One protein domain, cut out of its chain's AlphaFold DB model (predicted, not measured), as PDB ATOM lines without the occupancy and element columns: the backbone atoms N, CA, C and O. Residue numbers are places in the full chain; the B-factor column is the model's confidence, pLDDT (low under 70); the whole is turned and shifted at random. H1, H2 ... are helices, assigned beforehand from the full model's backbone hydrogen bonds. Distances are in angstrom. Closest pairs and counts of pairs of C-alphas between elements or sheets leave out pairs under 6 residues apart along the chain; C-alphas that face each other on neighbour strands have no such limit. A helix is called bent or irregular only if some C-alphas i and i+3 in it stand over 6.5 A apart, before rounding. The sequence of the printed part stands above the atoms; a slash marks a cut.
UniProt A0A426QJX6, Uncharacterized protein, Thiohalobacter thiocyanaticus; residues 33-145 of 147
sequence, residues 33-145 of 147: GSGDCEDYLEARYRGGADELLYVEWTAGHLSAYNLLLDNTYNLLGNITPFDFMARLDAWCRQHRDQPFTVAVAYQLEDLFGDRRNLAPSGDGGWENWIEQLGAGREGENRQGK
ATOM      1  N   GLY A  33      55.077  25.673   8.963       93.31
ATOM      2  CA  GLY A  33      53.731  25.098   9.030       93.31
ATOM      3  C   GLY A  33      53.362  24.156   7.882       93.31
ATOM      4  O   GLY A  33      52.247  23.633   7.881       93.31
ATOM      5  N   SER A  34      54.256  23.946   6.905       94.81
ATOM      6  CA  SER A  34      54.115  22.883   5.901       94.81
ATOM      7  C   SER A  34      54.492  21.494   6.428       94.81
ATOM      8  O   SER A  34      54.175  20.513   5.756       94.81
ATOM      9  N   GLY A  35      55.154  21.413   7.590       95.81
ATOM     10  CA  GLY A  35      55.414  20.160   8.300       95.81
ATOM     11  C   GLY A  35      54.143  19.548   8.890       95.81
ATOM     12  O   GLY A  35      53.067  20.164   8.893       95.81
ATOM     13  N   ASP A  36      54.266  18.321   9.381       97.88
ATOM     14  CA  ASP A  36      53.175  17.638  10.071       97.88
ATOM     15  C   ASP A  36      53.165  17.934  11.581       97.88
ATOM     16  O   ASP A  36      53.978  18.687  12.128       97.88
ATOM     17  N   CYS A  37      52.162  17.397  12.263       98.50
ATOM     18  CA  CYS A  37      52.027  17.530  13.703       98.50
ATOM     19  C   CYS A  37      53.137  16.808  14.482       98.50
ATOM     20  O   CYS A  37      53.405  17.204  15.616       98.50
ATOM     21  N   GLU A  38      53.780  15.779  13.927       98.50
ATOM     22  CA  GLU A  38      54.919  15.118  14.566       98.50
ATOM     23  C   GLU A  38      56.136  16.045  14.591       98.50
ATOM     24  O   GLU A  38      56.711  16.254  15.662       98.50
ATOM     25  N   ASP A  39      56.460  16.677  13.460       98.25
ATOM     26  CA  ASP A  39      57.541  17.663  13.352       98.25
ATOM     27  C   ASP A  39      57.335  18.825  14.340       98.25
ATOM     28  O   ASP A  39      58.266  19.270  15.020       98.25
ATOM     29  N   TYR A  40      56.092  19.306  14.451       98.44
ATOM     30  CA  TYR A  40      55.710  20.319  15.432       98.44
ATOM     31  C   TYR A  40      55.957  19.841  16.866       98.44
ATOM     32  O   TYR A  40      56.613  20.536  17.641       98.44
ATOM     33  N   LEU A  41      55.461  18.660  17.242       98.50
ATOM     34  CA  LEU A  41      55.618  18.135  18.602       98.50
ATOM     35  C   LEU A  41      57.089  17.891  18.957       98.50
ATOM     36  O   LEU A  41      57.485  18.124  20.102       98.50
ATOM     37  N   GLU A  42      57.904  17.455  17.998       98.25
ATOM     38  CA  GLU A  42      59.341  17.323  18.197       98.25
ATOM     39  C   GLU A  42      59.995  18.691  18.441       98.25
ATOM     40  O   GLU A  42      60.772  18.840  19.389       98.25
ATOM     41  N   ALA A  43      59.636  19.712  17.659       97.75
ATOM     42  CA  ALA A  43      60.107  21.078  17.874       97.75
ATOM     43  C   ALA A  43      59.689  21.622  19.251       97.75
ATOM     44  O   ALA A  43      60.509  22.212  19.955       97.75
ATOM     45  N   ARG A  44      58.447  21.356  19.683       96.00
ATOM     46  CA  ARG A  44      57.947  21.694  21.028       96.00
ATOM     47  C   ARG A  44      58.743  20.996  22.130       96.00
ATOM     48  O   ARG A  44      59.033  21.615  23.148       96.00
ATOM     49  N   TYR A  45      59.123  19.733  21.931       96.19
ATOM     50  CA  TYR A  45      59.938  18.982  22.889       96.19
ATOM     51  C   TYR A  45      61.377  19.509  22.985       96.19
ATOM     52  O   TYR A  45      61.920  19.624  24.084       96.19
ATOM     53  N   ARG A  46      62.003  19.834  21.847       96.00
ATOM     54  CA  ARG A  46      63.370  20.383  21.808       96.00
ATOM     55  C   ARG A  46      63.439  21.808  22.357       96.00
ATOM     56  O   ARG A  46      64.442  22.181  22.968       96.00
ATOM     57  N   GLY A  47      62.380  22.585  22.152       93.19
ATOM     58  CA  GLY A  47      62.303  23.984  22.540       93.19
ATOM     59  C   GLY A  47      63.239  24.886  21.727       93.19
ATOM     60  O   GLY A  47      63.822  24.498  20.711       93.19
ATOM     61  N   GLY A  48      63.418  26.120  22.195       94.12
ATOM     62  CA  GLY A  48      64.420  27.036  21.649       94.12
ATOM     63  C   GLY A  48      64.104  27.490  20.223       94.12
ATOM     64  O   GLY A  48      62.996  27.938  19.947       94.12
ATOM     65  N   ALA A  49      65.094  27.431  19.328       95.44
ATOM     66  CA  ALA A  49      64.947  27.937  17.962       95.44
ATOM     67  C   ALA A  49      63.921  27.138  17.140       95.44
ATOM     68  O   ALA A  49      63.161  27.745  16.389       95.44
ATOM     69  N   ASP A  50      63.867  25.814  17.314       93.88
ATOM     70  CA  ASP A  50      62.932  24.946  16.588       93.88
ATOM     71  C   ASP A  50      61.481  25.280  16.979       93.88
ATOM     72  O   ASP A  50      60.632  25.503  16.118       93.88
ATOM     73  N   GLU A  51      61.207  25.403  18.283       95.56
ATOM     74  CA  GLU A  51      59.906  25.851  18.802       95.56
ATOM     75  C   GLU A  51      59.553  27.262  18.310       95.56
ATOM     76  O   GLU A  51      58.419  27.509  17.891       95.56
ATOM     77  N   LEU A  52      60.522  28.184  18.330       94.38
ATOM     78  CA  LEU A  52      60.305  29.573  17.933       94.38
ATOM     79  C   LEU A  52      59.837  29.681  16.477       94.38
ATOM     80  O   LEU A  52      58.947  30.476  16.196       94.38
ATOM     81  N   LEU A  53      60.363  28.859  15.562       96.12
ATOM     82  CA  LEU A  53      59.910  28.865  14.167       96.12
ATOM     83  C   LEU A  53      58.407  28.580  14.045       96.12
ATOM     84  O   LEU A  53      57.728  29.226  13.247       96.12
ATOM     85  N   TYR A  54      57.877  27.651  14.845       97.25
ATOM     86  CA  TYR A  54      56.447  27.331  14.846       97.25
ATOM     87  C   TYR A  54      55.607  28.419  15.509       97.25
ATOM     88  O   TYR A  54      54.517  28.728  15.024       97.25
ATOM     89  N   VAL A  55      56.115  29.038  16.577       95.50
ATOM     90  CA  VAL A  55      55.465  30.186  17.225       95.50
ATOM     91  C   VAL A  55      55.351  31.368  16.259       95.50
ATOM     92  O   VAL A  55      54.260  31.905  16.080       95.50
ATOM     93  N   GLU A  56      56.447  31.739  15.597       95.19
ATOM     94  CA  GLU A  56      56.504  32.841  14.626       95.19
ATOM     95  C   GLU A  56      55.605  32.574  13.419       95.19
ATOM     96  O   GLU A  56      54.829  33.432  12.991       95.19
ATOM     97  N   TRP A  57      55.655  31.350  12.888       97.25
ATOM     98  CA  TRP A  57      54.787  30.954  11.786       97.25
ATOM     99  C   TRP A  57      53.309  31.048  12.172       97.25
ATOM    100  O   TRP A  57      52.502  31.574  11.403       97.25
ATOM    101  N   THR A  58      52.958  30.606  13.381       97.12
ATOM    102  CA  THR A  58      51.589  30.679  13.903       97.12
ATOM    103  C   THR A  58      51.145  32.129  14.084       97.12
ATOM    104  O   THR A  58      50.063  32.494  13.626       97.12
ATOM    105  N   ALA A  59      51.988  32.988  14.664       95.06
ATOM    106  CA  ALA A  59      51.704  34.415  14.809       95.06
ATOM    107  C   ALA A  59      51.479  35.098  13.447       95.06
ATOM    108  O   ALA A  59      50.531  35.874  13.280       95.06
ATOM    109  N   GLY A  60      52.296  34.765  12.442       95.12
ATOM    110  CA  GLY A  60      52.119  35.234  11.068       95.12
ATOM    111  C   GLY A  60      50.807  34.754  10.442       95.12
ATOM    112  O   GLY A  60      50.088  35.544   9.830       95.12
ATOM    113  N   HIS A  61      50.453  33.482  10.646       95.50
ATOM    114  CA  HIS A  61      49.200  32.905  10.159       95.50
ATOM    115  C   HIS A  61      47.979  33.609  10.766       95.50
ATOM    116  O   HIS A  61      47.085  34.043  10.039       95.50
ATOM    117  N   LEU A  62      47.973  33.808  12.088       95.19
ATOM    118  CA  LEU A  62      46.922  34.543  12.796       95.19
ATOM    119  C   LEU A  62      46.805  35.985  12.304       95.19
ATOM    120  O   LEU A  62      45.701  36.471  12.071       95.19
ATOM    121  N   SER A  63      47.939  36.657  12.102       94.06
ATOM    122  CA  SER A  63      47.975  38.032  11.596       94.06
ATOM    123  C   SER A  63      47.352  38.141  10.205       94.06
ATOM    124  O   SER A  63      46.558  39.047   9.958       94.06
ATOM    125  N   ALA A  64      47.658  37.198   9.308       93.94
ATOM    126  CA  ALA A  64      47.064  37.157   7.976       93.94
ATOM    127  C   ALA A  64      45.540  36.984   8.043       93.94
ATOM    128  O   ALA A  64      44.808  37.717   7.384       93.94
ATOM    129  N   TYR A  65      45.044  36.063   8.871       92.25
ATOM    130  CA  TYR A  65      43.604  35.841   8.996       92.25
ATOM    131  C   TYR A  65      42.878  37.001   9.695       92.25
ATOM    132  O   TYR A  65      41.789  37.369   9.263       92.25
ATOM    133  N   ASN A  66      43.485  37.629  10.707       93.12
ATOM    134  CA  ASN A  66      42.942  38.843  11.324       93.12
ATOM    135  C   ASN A  66      42.799  39.986  10.307       93.12
ATOM    136  O   ASN A  66      41.858  40.764  10.397       93.12
ATOM    137  N   LEU A  67      43.717  40.081   9.337       93.25
ATOM    138  CA  LEU A  67      43.674  41.094   8.282       93.25
ATOM    139  C   LEU A  67      42.643  40.779   7.188       93.25
ATOM    140  O   LEU A  67      42.010  41.692   6.663       93.25
ATOM    141  N   LEU A  68      42.534  39.509   6.789       92.69
ATOM    142  CA  LEU A  68      41.764  39.097   5.611       92.69
ATOM    143  C   LEU A  68      40.287  38.822   5.904       92.69
ATOM    144  O   LEU A  68      39.471  38.891   4.987       92.69
ATOM    145  N   LEU A  69      39.941  38.468   7.142       90.94
ATOM    146  CA  LEU A  69      38.569  38.140   7.508       90.94
ATOM    147  C   LEU A  69      37.770  39.387   7.878       90.94
ATOM    148  O   LEU A  69      38.182  40.205   8.699       90.94
ATOM    149  N   ASP A  70      36.559  39.472   7.334       91.50
ATOM    150  CA  ASP A  70      35.637  40.553   7.654       91.50
ATOM    151  C   ASP A  70      35.302  40.586   9.146       91.50
ATOM    152  O   ASP A  70      35.088  39.552   9.794       91.50
ATOM    153  N   ASN A  71      35.185  41.810   9.672       92.94
ATOM    154  CA  ASN A  71      34.766  42.063  11.047       92.94
ATOM    155  C   ASN A  71      35.588  41.220  12.037       92.94
ATOM    156  O   ASN A  71      35.025  40.470  12.827       92.94
ATOM    157  N   THR A  72      36.914  41.280  11.920       93.69
ATOM    158  CA  THR A  72      37.849  40.511  12.740       93.69
ATOM    159  C   THR A  72      39.005  41.414  13.150       93.69
ATOM    160  O   THR A  72      39.636  42.050  12.318       93.69
ATOM    161  N   TYR A  73      39.258  41.503  14.453       91.69
ATOM    162  CA  TYR A  73      40.437  42.157  15.022       91.69
ATOM    163  C   TYR A  73      41.402  41.115  15.593       91.69
ATOM    164  O   TYR A  73      42.601  41.178  15.340       91.69
ATOM    165  N   ASN A  74      40.880  40.153  16.360       92.31
ATOM    166  CA  ASN A  74      41.675  39.073  16.931       92.31
ATOM    167  C   ASN A  74      40.873  37.767  16.999       92.31
ATOM    168  O   ASN A  74      39.922  37.657  17.777       92.31
ATOM    169  N   LEU A  75      41.296  36.776  16.217       93.56
ATOM    170  CA  LEU A  75      40.720  35.431  16.173       93.56
ATOM    171  C   LEU A  75      40.897  34.631  17.451       93.56
ATOM    172  O   LEU A  75      40.076  33.765  17.712       93.56
ATOM    173  N   LEU A  76      41.908  34.930  18.268       93.81
ATOM    174  CA  LEU A  76      42.071  34.243  19.548       93.81
ATOM    175  C   LEU A  76      40.983  34.622  20.560       93.81
ATOM    176  O   LEU A  76      40.855  33.983  21.601       93.81
ATOM    177  N   GLY A  77      40.174  35.647  20.283       91.19
ATOM    178  CA  GLY A  77      39.082  36.012  21.172       91.19
ATOM    179  C   GLY A  77      39.608  36.440  22.544       91.19
ATOM    180  O   GLY A  77      40.218  37.503  22.682       91.19
ATOM    181  N   ASN A  78      39.362  35.593  23.547       88.75
ATOM    182  CA  ASN A  78      39.789  35.790  24.934       88.75
ATOM    183  C   ASN A  78      40.893  34.825  25.396       88.75
ATOM    184  O   ASN A  78      41.296  34.916  26.554       88.75
ATOM    185  N   ILE A  79      41.354  33.899  24.548       92.31
ATOM    186  CA  ILE A  79      42.446  32.996  24.925       92.31
ATOM    187  C   ILE A  79      43.799  33.645  24.656       92.31
ATOM    188  O   ILE A  79      43.945  34.473  23.752       92.31
ATOM    189  N   THR A  80      44.797  33.259  25.444       91.75
ATOM    190  CA  THR A  80      46.161  33.737  25.240       91.75
ATOM    191  C   THR A  80      46.837  32.973  24.094       91.75
ATOM    192  O   THR A  80      46.434  31.856  23.754       91.75
ATOM    193  N   PRO A  81      47.912  33.520  23.509       92.50
ATOM    194  CA  PRO A  81      48.805  32.784  22.623       92.50
ATOM    195  C   PRO A  81      49.296  31.467  23.228       92.50
ATOM    196  O   PRO A  81      49.383  30.468  22.521       92.50
ATOM    197  N   PHE A  82      49.577  31.444  24.534       93.50
ATOM    198  CA  PHE A  82      50.003  30.232  25.234       93.50
ATOM    199  C   PHE A  82      48.909  29.164  25.216       93.50
ATOM    200  O   PHE A  82      49.170  28.027  24.827       93.50
ATOM    201  N   ASP A  83      47.674  29.545  25.548       95.31
ATOM    202  CA  ASP A  83      46.524  28.639  25.496       95.31
ATOM    203  C   ASP A  83      46.291  28.115  24.076       95.31
ATOM    204  O   ASP A  83      45.936  26.950  23.885       95.31
ATOM    205  N   PHE A  84      46.507  28.959  23.062       96.88
ATOM    206  CA  PHE A  84      46.399  28.549  21.669       96.88
ATOM    207  C   PHE A  84      47.464  27.510  21.300       96.88
ATOM    208  O   PHE A  84      47.121  26.458  20.765       96.88
ATOM    209  N   MET A  85      48.732  27.738  21.657       96.62
ATOM    210  CA  MET A  85      49.797  26.748  21.444       96.62
ATOM    211  C   MET A  85      49.521  25.442  22.208       96.62
ATOM    212  O   MET A  85      49.705  24.360  21.656       96.62
ATOM    213  N   ALA A  86      48.989  25.511  23.430       96.69
ATOM    214  CA  ALA A  86      48.601  24.328  24.201       96.69
ATOM    215  C   ALA A  86      47.448  23.541  23.544       96.69
ATOM    216  O   ALA A  86      47.436  22.307  23.558       96.69
ATOM    217  N   ARG A  87      46.484  24.228  22.916       97.62
ATOM    218  CA  ARG A  87      45.436  23.581  22.109       97.62
ATOM    219  C   ARG A  87      46.015  22.867  20.888       97.62
ATOM    220  O   ARG A  87      45.584  21.753  20.584       97.62
ATOM    221  N   LEU A  88      47.004  23.467  20.224       98.44
ATOM    222  CA  LEU A  88      47.729  22.826  19.122       98.44
ATOM    223  C   LEU A  88      48.494  21.591  19.607       98.44
ATOM    224  O   LEU A  88      48.386  20.538  18.982       98.44
ATOM    225  N   ASP A  89      49.167  21.670  20.761       98.25
ATOM    226  CA  ASP A  89      49.832  20.523  21.395       98.25
ATOM    227  C   ASP A  89      48.841  19.369  21.630       98.25
ATOM    228  O   ASP A  89      49.110  18.217  21.278       98.25
ATOM    229  N   ALA A  90      47.668  19.670  22.195       98.25
ATOM    230  CA  ALA A  90      46.640  18.675  22.491       98.25
ATOM    231  C   ALA A  90      46.041  18.035  21.228       98.25
ATOM    232  O   ALA A  90      45.791  16.824  21.207       98.25
ATOM    233  N   TRP A  91      45.814  18.826  20.176       98.38
ATOM    234  CA  TRP A  91      45.277  18.331  18.911       98.38
ATOM    235  C   TRP A  91      46.311  17.490  18.158       98.38
ATOM    236  O   TRP A  91      46.007  16.362  17.765       98.38
ATOM    237  N   CYS A  92      47.545  17.982  18.034       98.62
ATOM    238  CA  CYS A  92      48.615  17.287  17.321       98.62
ATOM    239  C   CYS A  92      48.998  15.959  17.981       98.62
ATOM    240  O   CYS A  92      49.283  14.991  17.279       98.62
ATOM    241  N   ARG A  93      48.923  15.840  19.315       98.44
ATOM    242  CA  ARG A  93      49.153  14.555  20.010       98.44
ATOM    243  C   ARG A  93      48.207  13.440  19.557       98.44
ATOM    244  O   ARG A  93      48.571  12.272  19.671       98.44
ATOM    245  N   GLN A  94      47.020  13.798  19.069       98.25
ATOM    246  CA  GLN A  94      45.996  12.868  18.584       98.25
ATOM    247  C   GLN A  94      46.040  12.672  17.058       98.25
ATOM    248  O   GLN A  94      45.437  11.725  16.561       98.25
ATOM    249  N   HIS A  95      46.763  13.525  16.326       98.31
ATOM    250  CA  HIS A  95      46.736  13.621  14.862       98.31
ATOM    251  C   HIS A  95      48.145  13.837  14.288       98.31
ATOM    252  O   HIS A  95      48.387  14.784  13.545       98.31
ATOM    253  N   ARG A  96      49.099  12.987  14.681       98.00
ATOM    254  CA  ARG A  96      50.537  13.179  14.408       98.00
ATOM    255  C   ARG A  96      50.889  13.272  12.920       98.00
ATOM    256  O   ARG A  96      51.770  14.035  12.560       98.00
ATOM    257  N   ASP A  97      50.174  12.550  12.063       97.50
ATOM    258  CA  ASP A  97      50.389  12.512  10.609       97.50
ATOM    259  C   ASP A  97      49.660  13.630   9.840       97.50
ATOM    260  O   ASP A  97      49.771  13.722   8.617       97.50
ATOM    261  N   GLN A  98      48.879  14.468  10.530       97.06
ATOM    262  CA  GLN A  98      48.154  15.558   9.890       97.06
ATOM    263  C   GLN A  98      49.046  16.792   9.712       97.06
ATOM    264  O   GLN A  98      49.863  17.087  10.587       97.06
ATOM    265  N   PRO A  99      48.862  17.573   8.629       95.81
ATOM    266  CA  PRO A  99      49.604  18.815   8.442       95.81
ATOM    267  C   PRO A  99      49.376  19.788   9.604       95.81
ATOM    268  O   PRO A  99      48.229  20.040   9.985       95.81
ATOM    269  N   PHE A 100      50.436  20.421  10.111       98.12
ATOM    270  CA  PHE A 100      50.329  21.377  11.220       98.12
ATOM    271  C   PHE A 100      49.378  22.540  10.891       98.12
ATOM    272  O   PHE A 100      48.567  22.959  11.714       98.12
ATOM    273  N   THR A 101      49.390  23.013   9.643       97.06
ATOM    274  CA  THR A 101      48.438  24.028   9.169       97.06
ATOM    275  C   THR A 101      46.963  23.626   9.331       97.06
ATOM    276  O   THR A 101      46.125  24.514   9.467       97.06
ATOM    277  N   VAL A 102      46.627  22.329   9.293       95.12
ATOM    278  CA  VAL A 102      45.254  21.840   9.493       95.12
ATOM    279  C   VAL A 102      44.894  21.924  10.971       95.12
ATOM    280  O   VAL A 102      43.783  22.341  11.284       95.12
ATOM    281  N   ALA A 103      45.839  21.628  11.870       97.88
ATOM    282  CA  ALA A 103      45.660  21.833  13.305       97.88
ATOM    283  C   ALA A 103      45.321  23.299  13.612       97.88
ATOM    284  O   ALA A 103      44.348  23.577  14.311       97.88
ATOM    285  N   VAL A 104      46.081  24.237  13.035       97.69
ATOM    286  CA  VAL A 104      45.835  25.678  13.204       97.69
ATOM    287  C   VAL A 104      44.471  26.075  12.648       97.69
ATOM    288  O   VAL A 104      43.691  26.693  13.369       97.69
ATOM    289  N   ALA A 105      44.143  25.681  11.415       94.50
ATOM    290  CA  ALA A 105      42.846  25.990  10.813       94.50
ATOM    291  C   ALA A 105      41.674  25.451  11.651       94.50
ATOM    292  O   ALA A 105      40.735  26.192  11.923       94.50
ATOM    293  N   TYR A 106      41.768  24.209  12.139       96.06
ATOM    294  CA  TYR A 106      40.752  23.595  12.995       96.06
ATOM    295  C   TYR A 106      40.517  24.399  14.284       96.06
ATOM    296  O   TYR A 106      39.375  24.654  14.658       96.06
ATOM    297  N   GLN A 107      41.586  24.843  14.958       97.19
ATOM    298  CA  GLN A 107      41.438  25.666  16.165       97.19
ATOM    299  C   GLN A 107      40.846  27.048  15.853       97.19
ATOM    300  O   GLN A 107      40.098  27.591  16.661       97.19
ATOM    301  N   LEU A 108      41.151  27.632  14.691       94.81
ATOM    302  CA  LEU A 108      40.575  28.920  14.296       94.81
ATOM    303  C   LEU A 108      39.106  28.820  13.907       94.81
ATOM    304  O   LEU A 108      38.356  29.754  14.177       94.81
ATOM    305  N   GLU A 109      38.684  27.706  13.316       93.19
ATOM    306  CA  GLU A 109      37.269  27.429  13.072       93.19
ATOM    307  C   GLU A 109      36.485  27.338  14.391       93.19
ATOM    308  O   GLU A 109      35.417  27.942  14.491       93.19
ATOM    309  N   ASP A 110      37.044  26.681  15.418       94.88
ATOM    310  CA  ASP A 110      36.466  26.621  16.775       94.88
ATOM    311  C   ASP A 110      36.337  28.022  17.401       94.88
ATOM    312  O   ASP A 110      35.292  28.387  17.939       94.88
ATOM    313  N   LEU A 111      37.375  28.853  17.265       94.56
ATOM    314  CA  LEU A 111      37.425  30.192  17.863       94.56
ATOM    315  C   LEU A 111      36.689  31.270  17.057       94.56
ATOM    316  O   LEU A 111      36.477  32.376  17.559       94.56
ATOM    317  N   PHE A 112      36.280  30.994  15.815       93.69
ATOM    318  CA  PHE A 112      35.756  32.024  14.913       93.69
ATOM    319  C   PHE A 112      34.522  32.743  15.478       93.69
ATOM    320  O   PHE A 112      34.350  33.944  15.247       93.69
ATOM    321  N   GLY A 113      33.667  32.036  16.225       94.38
ATOM    322  CA  GLY A 113      32.494  32.615  16.889       94.38
ATOM    323  C   GLY A 113      32.836  33.564  18.043       94.38
ATOM    324  O   GLY A 113      32.115  34.535  18.263       94.38
ATOM    325  N   ASP A 114      33.964  33.325  18.712       94.31
ATOM    326  CA  ASP A 114      34.428  34.060  19.894       94.31
ATOM    327  C   ASP A 114      35.449  35.158  19.561       94.31
ATOM    328  O   ASP A 114      35.956  35.853  20.451       94.31
ATOM    329  N   ARG A 115      35.763  35.333  18.272       94.06
ATOM    330  CA  ARG A 115      36.717  36.338  17.812       94.06
ATOM    331  C   ARG A 115      36.301  37.739  18.254       94.06
ATOM    332  O   ARG A 115      35.125  38.114  18.278       94.06
ATOM    333  N   ARG A 116      37.298  38.564  18.554       92.94
ATOM    334  CA  ARG A 116      37.073  39.978  18.842       92.94
ATOM    335  C   ARG A 116      37.032  40.750  17.542       92.94
ATOM    336  O   ARG A 116      37.928  40.619  16.715       92.94
ATOM    337  N   ASN A 117      36.036  41.618  17.424       93.88
ATOM    338  CA  ASN A 117      35.814  42.445  16.236       93.88
ATOM    339  C   ASN A 117      36.287  43.893  16.431       93.88
ATOM    340  O   ASN A 117      36.258  44.691  15.501       93.88
ATOM    341  N   LEU A 118      36.693  44.243  17.655       89.12
ATOM    342  CA  LEU A 118      37.146  45.575  18.037       89.12
ATOM    343  C   LEU A 118      38.465  45.471  18.795       89.12
ATOM    344  O   LEU A 118      38.628  44.590  19.649       89.12
ATOM    345  N   ALA A 119      39.359  46.416  18.514       84.88
ATOM    346  CA  ALA A 119      40.585  46.580  19.275       84.88
ATOM    347  C   ALA A 119      40.268  46.898  20.748       84.88
ATOM    348  O   ALA A 119      39.352  47.683  21.021       84.88
ATOM    349  N   PRO A 120      40.996  46.314  21.716       79.31
ATOM    350  CA  PRO A 120      40.969  46.799  23.088       79.31
ATOM    351  C   PRO A 120      41.516  48.234  23.147       79.31
ATOM    352  O   PRO A 120      42.211  48.692  22.245       79.31
ATOM    353  N   SER A 121      41.240  48.955  24.234       71.12
ATOM    354  CA  SER A 121      41.727  50.328  24.451       71.12
ATOM    355  C   SER A 121      43.244  50.434  24.721       71.12
ATOM    356  O   SER A 121      43.691  51.447  25.251       71.12
ATOM    357  N   GLY A 122      44.021  49.396  24.402       65.56
ATOM    358  CA  GLY A 122      45.465  49.263  24.617       65.56
ATOM    359  C   GLY A 122      46.120  48.461  23.483       65.56
ATOM    360  O   GLY A 122      45.441  48.034  22.550       65.56
ATOM    361  N   ASP A 123      47.435  48.270  23.539       59.97
ATOM    362  CA  ASP A 123      48.219  47.602  22.500       59.97
ATOM    363  C   ASP A 123      48.081  46.066  22.534       59.97
ATOM    364  O   ASP A 123      48.516  45.367  23.446       59.97
ATOM    365  N   GLY A 124      47.489  45.508  21.476       66.44
ATOM    366  CA  GLY A 124      47.489  44.066  21.190       66.44
ATOM    367  C   GLY A 124      48.705  43.610  20.372       66.44
ATOM    368  O   GLY A 124      48.578  42.679  19.584       66.44
ATOM    369  N   GLY A 125      49.826  44.333  20.466       71.94
ATOM    370  CA  GLY A 125      51.005  44.182  19.607       71.94
ATOM    371  C   GLY A 125      51.871  42.949  19.895       71.94
ATOM    372  O   GLY A 125      51.560  42.115  20.744       71.94
ATOM    373  N   TRP A 126      52.988  42.854  19.174       73.94
ATOM    374  CA  TRP A 126      53.938  41.737  19.229       73.94
ATOM    375  C   TRP A 126      54.566  41.524  20.615       73.94
ATOM    376  O   TRP A 126      54.747  40.391  21.057       73.94
ATOM    377  N   GLU A 127      54.852  42.600  21.339       77.75
ATOM    378  CA  GLU A 127      55.418  42.538  22.688       77.75
ATOM    379  C   GLU A 127      54.475  41.804  23.651       77.75
ATOM    380  O   GLU A 127      54.902  40.942  24.421       77.75
ATOM    381  N   ASN A 128      53.175  42.083  23.533       79.12
ATOM    382  CA  ASN A 128      52.126  41.457  24.327       79.12
ATOM    383  C   ASN A 128      52.010  39.951  24.014       79.12
ATOM    384  O   ASN A 128      51.840  39.123  24.908       79.12
ATOM    385  N   TRP A 129      52.186  39.570  22.744       82.62
ATOM    386  CA  TRP A 129      52.216  38.168  22.326       82.62
ATOM    387  C   TRP A 129      53.337  37.376  23.018       82.62
ATOM    388  O   TRP A 129      53.077  36.324  23.609       82.62
ATOM    389  N   ILE A 130      54.571  37.892  22.988       83.69
ATOM    390  CA  ILE A 130      55.723  37.242  23.633       83.69
ATOM    391  C   ILE A 130      55.523  37.151  25.147       83.69
ATOM    392  O   ILE A 130      55.804  36.106  25.737       83.69
ATOM    393  N   GLU A 131      55.048  38.224  25.781       84.88
ATOM    394  CA  GLU A 131      54.821  38.253  27.227       84.88
ATOM    395  C   GLU A 131      53.836  37.161  27.657       84.88
ATOM    396  O   GLU A 131      54.132  36.384  28.567       84.88
ATOM    397  N   GLN A 132      52.701  37.041  26.963       81.62
ATOM    398  CA  GLN A 132      51.691  36.030  27.274       81.62
ATOM    399  C   GLN A 132      52.206  34.600  27.053       81.62
ATOM    400  O   GLN A 132      51.925  33.718  27.869       81.62
ATOM    401  N   LEU A 133      52.999  34.362  26.000       84.06
ATOM    402  CA  LEU A 133      53.661  33.069  25.785       84.06
ATOM    403  C   LEU A 133      54.643  32.726  26.910       84.06
ATOM    404  O   LEU A 133      54.639  31.605  27.427       84.06
ATOM    405  N   GLY A 134      55.488  33.685  27.292       83.81
ATOM    406  CA  GLY A 134      56.487  33.509  28.341       83.81
ATOM    407  C   GLY A 134      55.852  33.245  29.706       83.81
ATOM    408  O   GLY A 134      56.223  32.282  30.382       83.81
ATOM    409  N   ALA A 135      54.861  34.057  30.080       82.06
ATOM    410  CA  ALA A 135      54.153  33.952  31.352       82.06
ATOM    411  C   ALA A 135      53.437  32.602  31.512       82.06
ATOM    412  O   ALA A 135      53.515  31.991  32.583       82.06
ATOM    413  N   GLY A 136      52.793  32.101  30.452       80.88
ATOM    414  CA  GLY A 136      52.133  30.794  30.474       80.88
ATOM    415  C   GLY A 136      53.110  29.646  30.743       80.88
ATOM    416  O   GLY A 136      52.890  28.833  31.644       80.88
ATOM    417  N   ARG A 137      54.261  29.644  30.059       80.19
ATOM    418  CA  ARG A 137      55.300  28.614  30.227       80.19
ATOM    419  C   ARG A 137      55.926  28.626  31.626       80.19
ATOM    420  O   ARG A 137      56.231  27.575  32.187       80.19
ATOM    421  N   GLU A 138      56.121  29.802  32.219       81.12
ATOM    422  CA  GLU A 138      56.575  29.906  33.611       81.12
ATOM    423  C   GLU A 138      55.550  29.377  34.619       81.12
ATOM    424  O   GLU A 138      55.940  28.821  35.652       81.12
ATOM    425  N   GLY A 139      54.258  29.574  34.345       78.31
ATOM    426  CA  GLY A 139      53.166  29.018  35.141       78.31
ATOM    427  C   GLY A 139      53.166  27.491  35.117       78.31
ATOM    428  O   GLY A 139      53.165  26.866  36.177       78.31
ATOM    429  N   GLU A 140      53.268  26.895  33.927       78.94
ATOM    430  CA  GLU A 140      53.333  25.437  33.745       78.94
ATOM    431  C   GLU A 140      54.534  24.819  34.480       78.94
ATOM    432  O   GLU A 140      54.377  23.889  35.273       78.94
ATOM    433  N   ASN A 141      55.728  25.401  34.316       77.19
ATOM    434  CA  ASN A 141      56.945  24.935  34.988       77.19
ATOM    435  C   ASN A 141      56.859  25.004  36.523       77.19
ATOM    436  O   ASN A 141      57.495  24.210  37.220       77.19
ATOM    437  N   ARG A 142      56.100  25.962  37.074       73.69
ATOM    438  CA  ARG A 142      55.858  26.059  38.522       73.69
ATOM    439  C   ARG A 142      54.885  24.989  39.010       73.69
ATOM    440  O   ARG A 142      55.120  24.430  40.078       73.69
ATOM    441  N   GLN A 143      53.841  24.694  38.238       70.19
ATOM    442  CA  GLN A 143      52.851  23.662  38.556       70.19
ATOM    443  C   GLN A 143      53.465  22.250  38.504       70.19
ATOM    444  O   GLN A 143      53.222  21.443  39.391       70.19
ATOM    445  N   GLY A 144      54.330  21.969  37.526       59.41
ATOM    446  CA  GLY A 144      54.999  20.666  37.385       59.41
ATOM    447  C   GLY A 144      56.079  20.360  38.437       59.41
ATOM    448  O   GLY A 144      56.668  19.286  38.403       59.41
ATOM    449  N   LYS A 145      56.375  21.290  39.356       55.56
ATOM    450  CA  LYS A 145      57.367  21.118  40.435       55.56
ATOM    451  C   LYS A 145      56.739  20.728  41.782       55.56
ATOM    452  O   LYS A 145      57.472  20.479  42.737       55.56
TER     453      LYS A 145
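What this domain is: This is residues 33 to 145 of the 147 residues of an uncharacterized protein of Thiohalobacter thiocyanaticus (UniProt A0A426QJX6). Look for crossed helices around H3: H4 and H5 pack on it, and H1 packs on the end of H3 and the start of H2. Residues 138 to 145 stick out. The compact, all-helix printed part has 113 residues, five named helices, H1 to H5, no named strand, a radius of gyration of the C-alphas of 14.0 A and spans of 36 by 31 by 22 A.

How they stand to each other: Start at H2, residues 48 to 68; its residues 50 to 54 alone touch H1, residues 37 to 46, closest at C-alphas 51 and 43, 4.9 A. H3, residues 81 to 92, touches H4, residues 100 to 114, at a steep tilt of 55 degrees, closest at C-alphas 88 and 103, 6.3 A. With residues 81 to 83 alone, H3 touches H5, residues 126 to 143, closest at C-alphas 82 and 133, 4.7 A. Every O i to N i+4 pair is within hydrogen-bond range in H1, H3 and H5, 16 of 17 in H2 and 9 of 11 in H4.

Where its parts are: Find C-alpha 48 at (64.420, 27.036, 21.649); H2 runs 30.3 A. H5 runs 26.5 A to C-alpha 143 at (52.851, 23.662, 38.556). H4 is irregular: C-alphas 110 and 113 are 7.2 A apart.

The domain as a whole: The printed part has no cut; links H2 to H3 and H4 to H5 are long. Residues 122 to 124 and 144 to 145 have pLDDT under 70.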